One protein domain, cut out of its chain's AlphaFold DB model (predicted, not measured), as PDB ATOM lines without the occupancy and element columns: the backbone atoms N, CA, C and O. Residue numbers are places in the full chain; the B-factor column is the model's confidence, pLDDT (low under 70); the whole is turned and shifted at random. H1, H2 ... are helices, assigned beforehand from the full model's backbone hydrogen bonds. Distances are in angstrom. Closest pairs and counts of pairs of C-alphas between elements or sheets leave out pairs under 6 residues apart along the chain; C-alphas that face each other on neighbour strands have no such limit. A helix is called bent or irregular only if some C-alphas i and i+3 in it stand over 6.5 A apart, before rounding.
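This is residues 287 to 341 of the 350 residues of an uncharacterized protein of Pseudomonas sp. HPB0071 (UniProt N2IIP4). The model is a small body of two helices, H2 and H3, packed on each other at a steep tilt, with one long helix, H1, sticking out from it as an arm. H1 and the first residues after it, 287 to 305, stand free, and the short loop of residues 319 to 326 folds the chain back from H2 to H3. The printed part has 55 residues with three named helices, in the order H1, H2, H3, and no named strand; the class is all helix. The whole is loose, with a radius of gyration of the C-alphas of 13.9 A, and elongated, spanning 43 by 26 by 16 A, with the arm making the length.

Find C-alpha 287 at (27.273, -56.811, 2.473); from there H1, residues 287 to 302, runs 22.4 A from first to last C-alpha and ends at C-alpha 302 at (9.586, -70.107, -0.825). After the four residues that follow H1, look for H2, residues 307 to 318, which measures 17.4 A from first to last C-alpha. It is irregular: C-alphas 308 and 311 are 7.1 A apart, and its line is a rough one. Pass residues 319 to 326 and you come to H3, residues 327 to 339, 18.4 A long, which ends at C-alpha 339 at (-0.388, -77.818, 18.187).

Begin with H1, which touches no helix: it is apart from H2 and apart from H3. A tight link of four residues joins it to H2. Then look at H2 and H3, which touch, with 10 pairs of C-alphas within 8 A. Their closest C-alphas are those of Ile 313 and Ala 330, 5.4 A apart. H2 touches H3 with residues 313 to 317 alone. The two helices stand at a steep tilt of 51 degrees and run opposite ways, with their centres 10.0 A apart. A short link of eight residues joins them. On the backbone, every O i to N i+4 pair is within hydrogen-bond range in H1 and H3, while in H2 it is 6 of 8.

The two C-alphas farthest apart are those of Gly 287 and Glu 318, at 43.0 A. Leave out the residues that stand free, and the body of 36 residues spans 26 by 18 by 14 A, with a radius of gyration of 9.0 A. The printed part has no cut, and neither link is long. In the B-factor column the mean pLDDT of the printed part is 71.8; look at residues 287 to 308 for the 22 residues under 70. H1 has a mean of 57, H2 of 79 and H3 of 85.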
ATOM      1  N   GLY A 287      27.974 -56.346   3.679       54.19
ATOM      2  CA  GLY A 287      27.273 -56.811   2.473       54.19
ATOM      3  C   GLY A 287      26.892 -58.293   2.531       54.19
ATOM      4  O   GLY A 287      25.761 -58.669   2.211       54.19
ATOM      5  N   LEU A 288      27.795 -59.133   3.046       54.75
ATOM      6  CA  LEU A 288      27.554 -60.568   3.223       54.75
ATOM      7  C   LEU A 288      26.397 -60.825   4.198       54.75
ATOM      8  O   LEU A 288      25.551 -61.686   3.964       54.75
ATOM      9  N   ARG A 289      26.313 -60.032   5.272       53.88
ATOM     10  CA  ARG A 289      25.258 -60.160   6.283       53.88
ATOM     11  C   ARG A 289      23.888 -59.823   5.699       53.88
ATOM     12  O   ARG A 289      22.925 -60.538   5.965       53.88
ATOM     13  N   PHE A 290      23.814 -58.789   4.862       63.19
ATOM     14  CA  PHE A 290      22.586 -58.397   4.170       63.19
ATOM     15  C   PHE A 290      22.175 -59.423   3.103       63.19
ATOM     16  O   PHE A 290      20.998 -59.778   3.006       63.19
ATOM     17  N   TRP A 291      23.144 -59.973   2.365       69.56
ATOM     18  CA  TRP A 291      22.915 -61.034   1.382       69.56
ATOM     19  C   TRP A 291      22.409 -62.329   2.036       69.56
ATOM     20  O   TRP A 291      21.401 -62.884   1.597       69.56
ATOM     21  N   ILE A 292      23.019 -62.754   3.150       60.47
ATOM     22  CA  ILE A 292      22.570 -63.910   3.943       60.47
ATOM     23  C   ILE A 292      21.156 -63.672   4.490       60.47
ATOM     24  O   ILE A 292      20.299 -64.548   4.376       60.47
ATOM     25  N   TYR A 293      20.862 -62.485   5.031       63.53
ATOM     26  CA  TYR A 293      19.527 -62.169   5.553       63.53
ATOM     27  C   TYR A 293      18.457 -62.181   4.451       63.53
ATOM     28  O   TYR A 293      17.358 -62.703   4.654       63.53
ATOM     29  N   ARG A 294      18.787 -61.656   3.264       64.94
ATOM     30  CA  ARG A 294      17.911 -61.664   2.085       64.94
ATOM     31  C   ARG A 294      17.660 -63.086   1.585       64.94
ATOM     32  O   ARG A 294      16.506 -63.436   1.358       64.94
ATOM     33  N   GLN A 295      18.697 -63.920   1.514       54.34
ATOM     34  CA  GLN A 295      18.587 -65.342   1.168       54.34
ATOM     35  C   GLN A 295      17.743 -66.122   2.187       54.34
ATOM     36  O   GLN A 295      16.876 -66.900   1.800       54.34
ATOM     37  N   ILE A 296      17.909 -65.876   3.491       53.94
ATOM     38  CA  ILE A 296      17.088 -66.502   4.543       53.94
ATOM     39  C   ILE A 296      15.623 -66.057   4.437       53.94
ATOM     40  O   ILE A 296      14.720 -66.880   4.593       53.94
ATOM     41  N   LYS A 297      15.364 -64.776   4.153       57.88
ATOM     42  CA  LYS A 297      14.004 -64.234   3.999       57.88
ATOM     43  C   LYS A 297      13.316 -64.770   2.737       57.88
ATOM     44  O   LYS A 297      12.153 -65.154   2.807       57.88
ATOM     45  N   GLN A 298      14.042 -64.878   1.624       54.38
ATOM     46  CA  GLN A 298      13.546 -65.480   0.382       54.38
ATOM     47  C   GLN A 298      13.310 -66.991   0.530       54.38
ATOM     48  O   GLN A 298      12.265 -67.478   0.111       54.38
ATOM     49  N   ARG A 299      14.193 -67.725   1.225       51.53
ATOM     50  CA  ARG A 299      13.967 -69.141   1.572       51.53
ATOM     51  C   ARG A 299      12.772 -69.330   2.508       51.53
ATOM     52  O   ARG A 299      12.033 -70.290   2.345       51.53
ATOM     53  N   LYS A 300      12.534 -68.418   3.458       55.31
ATOM     54  CA  LYS A 300      11.327 -68.448   4.306       55.31
ATOM     55  C   LYS A 300      10.041 -68.208   3.512       55.31
ATOM     56  O   LYS A 300       9.034 -68.798   3.868       55.31
ATOM     57  N   ALA A 301      10.078 -67.389   2.460       52.16
ATOM     58  CA  ALA A 301       8.925 -67.146   1.591       52.16
ATOM     59  C   ALA A 301       8.655 -68.322   0.630       52.16
ATOM     60  O   ALA A 301       7.508 -68.722   0.472       52.16
ATOM     61  N   LEU A 302       9.701 -68.936   0.062       46.00
ATOM     62  CA  LEU A 302       9.586 -70.107  -0.825       46.00
ATOM     63  C   LEU A 302       9.294 -71.431  -0.089       46.00
ATOM     64  O   LEU A 302       8.744 -72.344  -0.695       46.00
ATOM     65  N   ASN A 303       9.594 -71.524   1.212       49.81
ATOM     66  CA  ASN A 303       9.293 -72.691   2.057       49.81
ATOM     67  C   ASN A 303       8.004 -72.522   2.892       49.81
ATOM     68  O   ASN A 303       7.831 -73.216   3.894       49.81
ATOM     69  N   SER A 304       7.136 -71.561   2.553       51.47
ATOM     70  CA  SER A 304       6.005 -71.152   3.403       51.47
ATOM     71  C   SER A 304       4.696 -71.894   3.154       51.47
ATOM     72  O   SER A 304       3.678 -71.472   3.695       51.47
ATOM     73  N   ASP A 305       4.718 -73.001   2.410       56.88
ATOM     74  CA  ASP A 305       3.571 -73.896   2.353       56.88
ATOM     75  C   ASP A 305       3.840 -75.153   3.199       56.88
ATOM     76  O   ASP A 305       4.526 -76.073   2.740       56.88
ATOM     77  N   PRO A 306       3.368 -75.198   4.464       56.97
ATOM     78  CA  PRO A 306       3.546 -76.352   5.338       56.97
ATOM     79  C   PRO A 306       2.966 -77.621   4.720       56.97
ATOM     80  O   PRO A 306       3.506 -78.698   4.958       56.97
ATOM     81  N   TRP A 307       1.918 -77.480   3.897       64.88
ATOM     82  CA  TRP A 307       1.225 -78.578   3.229       64.88
ATOM     83  C   TRP A 307       2.139 -79.349   2.282       64.88
ATOM     84  O   TRP A 307       2.041 -80.567   2.194       64.88
ATOM     85  N   ARG A 308       3.115 -78.672   1.666       67.69
ATOM     86  CA  ARG A 308       4.061 -79.287   0.727       67.69
ATOM     87  C   ARG A 308       5.020 -80.282   1.386       67.69
ATOM     88  O   ARG A 308       5.607 -81.108   0.697       67.69
ATOM     89  N   TYR A 309       5.184 -80.201   2.707       70.62
ATOM     90  CA  TYR A 309       6.060 -81.086   3.475       70.62
ATOM     91  C   TYR A 309       5.298 -82.111   4.315       70.62
ATOM     92  O   TYR A 309       5.941 -82.969   4.908       70.62
ATOM     93  N   VAL A 310       3.963 -82.048   4.384       80.56
ATOM     94  CA  VAL A 310       3.168 -82.979   5.203       80.56
ATOM     95  C   VAL A 310       3.408 -84.425   4.763       80.56
ATOM     96  O   VAL A 310       3.672 -85.272   5.615       80.56
ATOM     97  N   ASP A 311       3.438 -84.679   3.453       80.50
ATOM     98  CA  ASP A 311       3.689 -86.017   2.904       80.50
ATOM     99  C   ASP A 311       5.137 -86.470   3.143       80.50
ATOM    100  O   ASP A 311       5.376 -87.593   3.578       80.50
ATOM    101  N   GLU A 312       6.123 -85.581   2.956       81.50
ATOM    102  CA  GLU A 312       7.530 -85.897   3.247       81.50
ATOM    103  C   GLU A 312       7.747 -86.192   4.746       81.50
ATOM    104  O   GLU A 312       8.523 -87.080   5.099       81.50
ATOM    105  N   ILE A 313       7.054 -85.480   5.641       82.06
ATOM    106  CA  ILE A 313       7.118 -85.698   7.093       82.06
ATOM    107  C   ILE A 313       6.425 -87.012   7.469       82.06
ATOM    108  O   ILE A 313       6.972 -87.758   8.281       82.06
ATOM    109  N   ALA A 314       5.264 -87.316   6.883       82.31
ATOM    110  CA  ALA A 314       4.555 -88.574   7.110       82.31
ATOM    111  C   ALA A 314       5.413 -89.775   6.688       82.31
ATOM    112  O   ALA A 314       5.637 -90.678   7.493       82.31
ATOM    113  N   VAL A 315       6.006 -89.721   5.491       81.44
ATOM    114  CA  VAL A 315       6.917 -90.759   4.986       81.44
ATOM    115  C   VAL A 315       8.175 -90.873   5.852       81.44
ATOM    116  O   VAL A 315       8.656 -91.979   6.090       81.44
ATOM    117  N   ALA A 316       8.715 -89.760   6.362       84.50
ATOM    118  CA  ALA A 316       9.891 -89.782   7.237       84.50
ATOM    119  C   ALA A 316       9.595 -90.444   8.590       84.50
ATOM    120  O   ALA A 316      10.462 -91.119   9.145       84.50
ATOM    121  N   ILE A 317       8.383 -90.244   9.117       84.38
ATOM    122  CA  ILE A 317       7.912 -90.878  10.352       84.38
ATOM    123  C   ILE A 317       7.666 -92.371  10.125       84.38
ATOM    124  O   ILE A 317       8.060 -93.180  10.961       84.38
ATOM    125  N   GLU A 318       7.064 -92.739   8.995       83.94
ATOM    126  CA  GLU A 318       6.741 -94.126   8.657       83.94
ATOM    127  C   GLU A 318       7.992 -94.966   8.363       83.94
ATOM    128  O   GLU A 318       8.164 -96.049   8.918       83.94
ATOM    129  N   LYS A 319       8.906 -94.451   7.532       83.75
ATOM    130  CA  LYS A 319      10.117 -95.168   7.096       83.75
ATOM    131  C   LYS A 319      11.312 -94.985   8.039       83.75
ATOM    132  O   LYS A 319      12.391 -95.506   7.774       83.75
ATOM    133  N   GLY A 320      11.149 -94.227   9.123       75.31
ATOM    134  CA  GLY A 320      12.164 -94.029  10.162       75.31
ATOM    135  C   GLY A 320      13.314 -93.076   9.808       75.31
ATOM    136  O   GLY A 320      14.099 -92.744  10.693       75.31
ATOM    137  N   SER A 321      13.441 -92.616   8.557       72.62
ATOM    138  CA  SER A 321      14.382 -91.566   8.133       72.62
ATOM    139  C   SER A 321      14.145 -91.179   6.669       72.62
ATOM    140  O   SER A 321      13.804 -92.025   5.845       72.62
ATOM    141  N   LEU A 322      14.378 -89.913   6.315       76.44
ATOM    142  CA  LEU A 322      14.401 -89.433   4.929       76.44
ATOM    143  C   LEU A 322      15.695 -88.645   4.709       76.44
ATOM    144  O   LEU A 322      16.153 -87.949   5.612       76.44
ATOM    145  N   ALA A 323      16.269 -88.685   3.502       71.75
ATOM    146  CA  ALA A 323      17.555 -88.032   3.203       71.75
ATOM    147  C   ALA A 323      17.603 -86.532   3.582       71.75
ATOM    148  O   ALA A 323      18.668 -85.990   3.861       71.75
ATOM    149  N   LYS A 324      16.440 -85.862   3.622       71.88
ATOM    150  CA  LYS A 324      16.299 -84.444   3.989       71.88
ATOM    151  C   LYS A 324      15.966 -84.197   5.471       71.88
ATOM    152  O   LYS A 324      16.181 -83.083   5.956       71.88
ATOM    153  N   PHE A 325      15.447 -85.189   6.204       72.50
ATOM    154  CA  PHE A 325      14.959 -85.023   7.578       72.50
ATOM    155  C   PHE A 325      15.288 -86.235   8.459       72.50
ATOM    156  O   PHE A 325      14.844 -87.350   8.208       72.50
ATOM    157  N   ASN A 326      15.996 -85.986   9.562       83.19
ATOM    158  CA  ASN A 326      16.110 -86.939  10.668       83.19
ATOM    159  C   ASN A 326      14.722 -87.153  11.315       83.19
ATOM    160  O   ASN A 326      13.987 -86.179  11.510       83.19
ATOM    161  N   LEU A 327      14.391 -88.391  11.691       81.56
ATOM    162  CA  LEU A 327      13.150 -88.781  12.373       81.56
ATOM    163  C   LEU A 327      12.782 -87.858  13.540       81.56
ATOM    164  O   LEU A 327      11.652 -87.383  13.624       81.56
ATOM    165  N   ALA A 328      13.744 -87.522  14.405       83.81
ATOM    166  CA  ALA A 328      13.495 -86.637  15.547       83.81
ATOM    167  C   ALA A 328      13.014 -85.239  15.108       83.81
ATOM    168  O   ALA A 328      12.155 -84.621  15.738       83.81
ATOM    169  N   LYS A 329      13.542 -84.743  13.984       85.38
ATOM    170  CA  LYS A 329      13.142 -83.461  13.399       85.38
ATOM    171  C   LYS A 329      11.755 -83.554  12.761       85.38
ATOM    172  O   LYS A 329      10.967 -82.631  12.941       85.38
ATOM    173  N   ALA A 330      11.450 -84.657  12.076       86.56
ATOM    174  CA  ALA A 330      10.127 -84.917  11.506       86.56
ATOM    175  C   ALA A 330       9.043 -84.959  12.600       86.56
ATOM    176  O   ALA A 330       8.041 -84.255  12.488       86.56
ATOM    177  N   ILE A 331       9.299 -85.661  13.712       84.31
ATOM    178  CA  ILE A 331       8.400 -85.719  14.878       84.31
ATOM    179  C   ILE A 331       8.171 -84.322  15.475       84.31
ATOM    180  O   ILE A 331       7.032 -83.930  15.723       84.31
ATOM    181  N   ASN A 332       9.231 -83.530  15.671       87.44
ATOM    182  CA  ASN A 332       9.101 -82.182  16.237       87.44
ATOM    183  C   ASN A 332       8.292 -81.231  15.342       87.44
ATOM    184  O   ASN A 332       7.517 -80.418  15.848       87.44
ATOM    185  N   ILE A 333       8.453 -81.331  14.018       85.00
ATOM    186  CA  ILE A 333       7.659 -80.543  13.068       85.00
ATOM    187  C   ILE A 333       6.201 -81.016  13.086       85.00
ATOM    188  O   ILE A 333       5.304 -80.178  13.160       85.00
ATOM    189  N   ALA A 334       5.961 -82.330  13.113       86.25
ATOM    190  CA  ALA A 334       4.619 -82.899  13.201       86.25
ATOM    191  C   ALA A 334       3.862 -82.410  14.440       86.25
ATOM    192  O   ALA A 334       2.759 -81.877  14.334       86.25
ATOM    193  N   LEU A 335       4.496 -82.490  15.614       84.12
ATOM    194  CA  LEU A 335       3.924 -82.002  16.869       84.12
ATOM    195  C   LEU A 335       3.623 -80.502  16.827       84.12
ATOM    196  O   LEU A 335       2.615 -80.062  17.380       84.12
ATOM    197  N   LYS A 336       4.477 -79.706  16.176       89.25
ATOM    198  CA  LYS A 336       4.238 -78.272  16.009       89.25
ATOM    199  C   LYS A 336       3.008 -78.006  15.137       89.25
ATOM    200  O   LYS A 336       2.175 -77.192  15.520       89.25
ATOM    201  N   LEU A 337       2.867 -78.713  14.017       85.75
ATOM    202  CA  LEU A 337       1.717 -78.566  13.121       85.75
ATOM    203  C   LEU A 337       0.400 -78.998  13.787       85.75
ATOM    204  O   LEU A 337      -0.613 -78.324  13.607       85.75
ATOM    205  N   ILE A 338       0.426 -80.057  14.606       82.88
ATOM    206  CA  ILE A 338      -0.731 -80.495  15.405       82.88
ATOM    207  C   ILE A 338      -1.111 -79.427  16.440       82.88
ATOM    208  O   ILE A 338      -2.275 -79.046  16.530       82.88
ATOM    209  N   ARG A 339      -0.140 -78.883  17.190       81.62
ATOM    210  CA  ARG A 339      -0.388 -77.818  18.187       81.62
ATOM    211  C   ARG A 339      -0.966 -76.545  17.573       81.62
ATOM    212  O   ARG A 339      -1.741 -75.858  18.225       81.62
ATOM    213  N   GLU A 340      -0.574 -76.227  16.343       84.38
ATOM    214  CA  GLU A 340      -1.093 -75.077  15.595       84.38
ATOM    215  C   GLU A 340      -2.470 -75.350  14.952       84.38
ATOM    216  O   GLU A 340      -3.008 -74.462  14.297       84.38
ATOM    217  N   GLY A 341      -3.039 -76.557  15.104       82.06
ATOM    218  CA  GLY A 341      -4.307 -76.954  14.477       82.06
ATOM    219  C   GLY A 341      -4.223 -77.103  12.954       82.06
ATOM    220  O   GLY A 341      -5.244 -77.174  12.278       82.06
TER     221      GLY A 341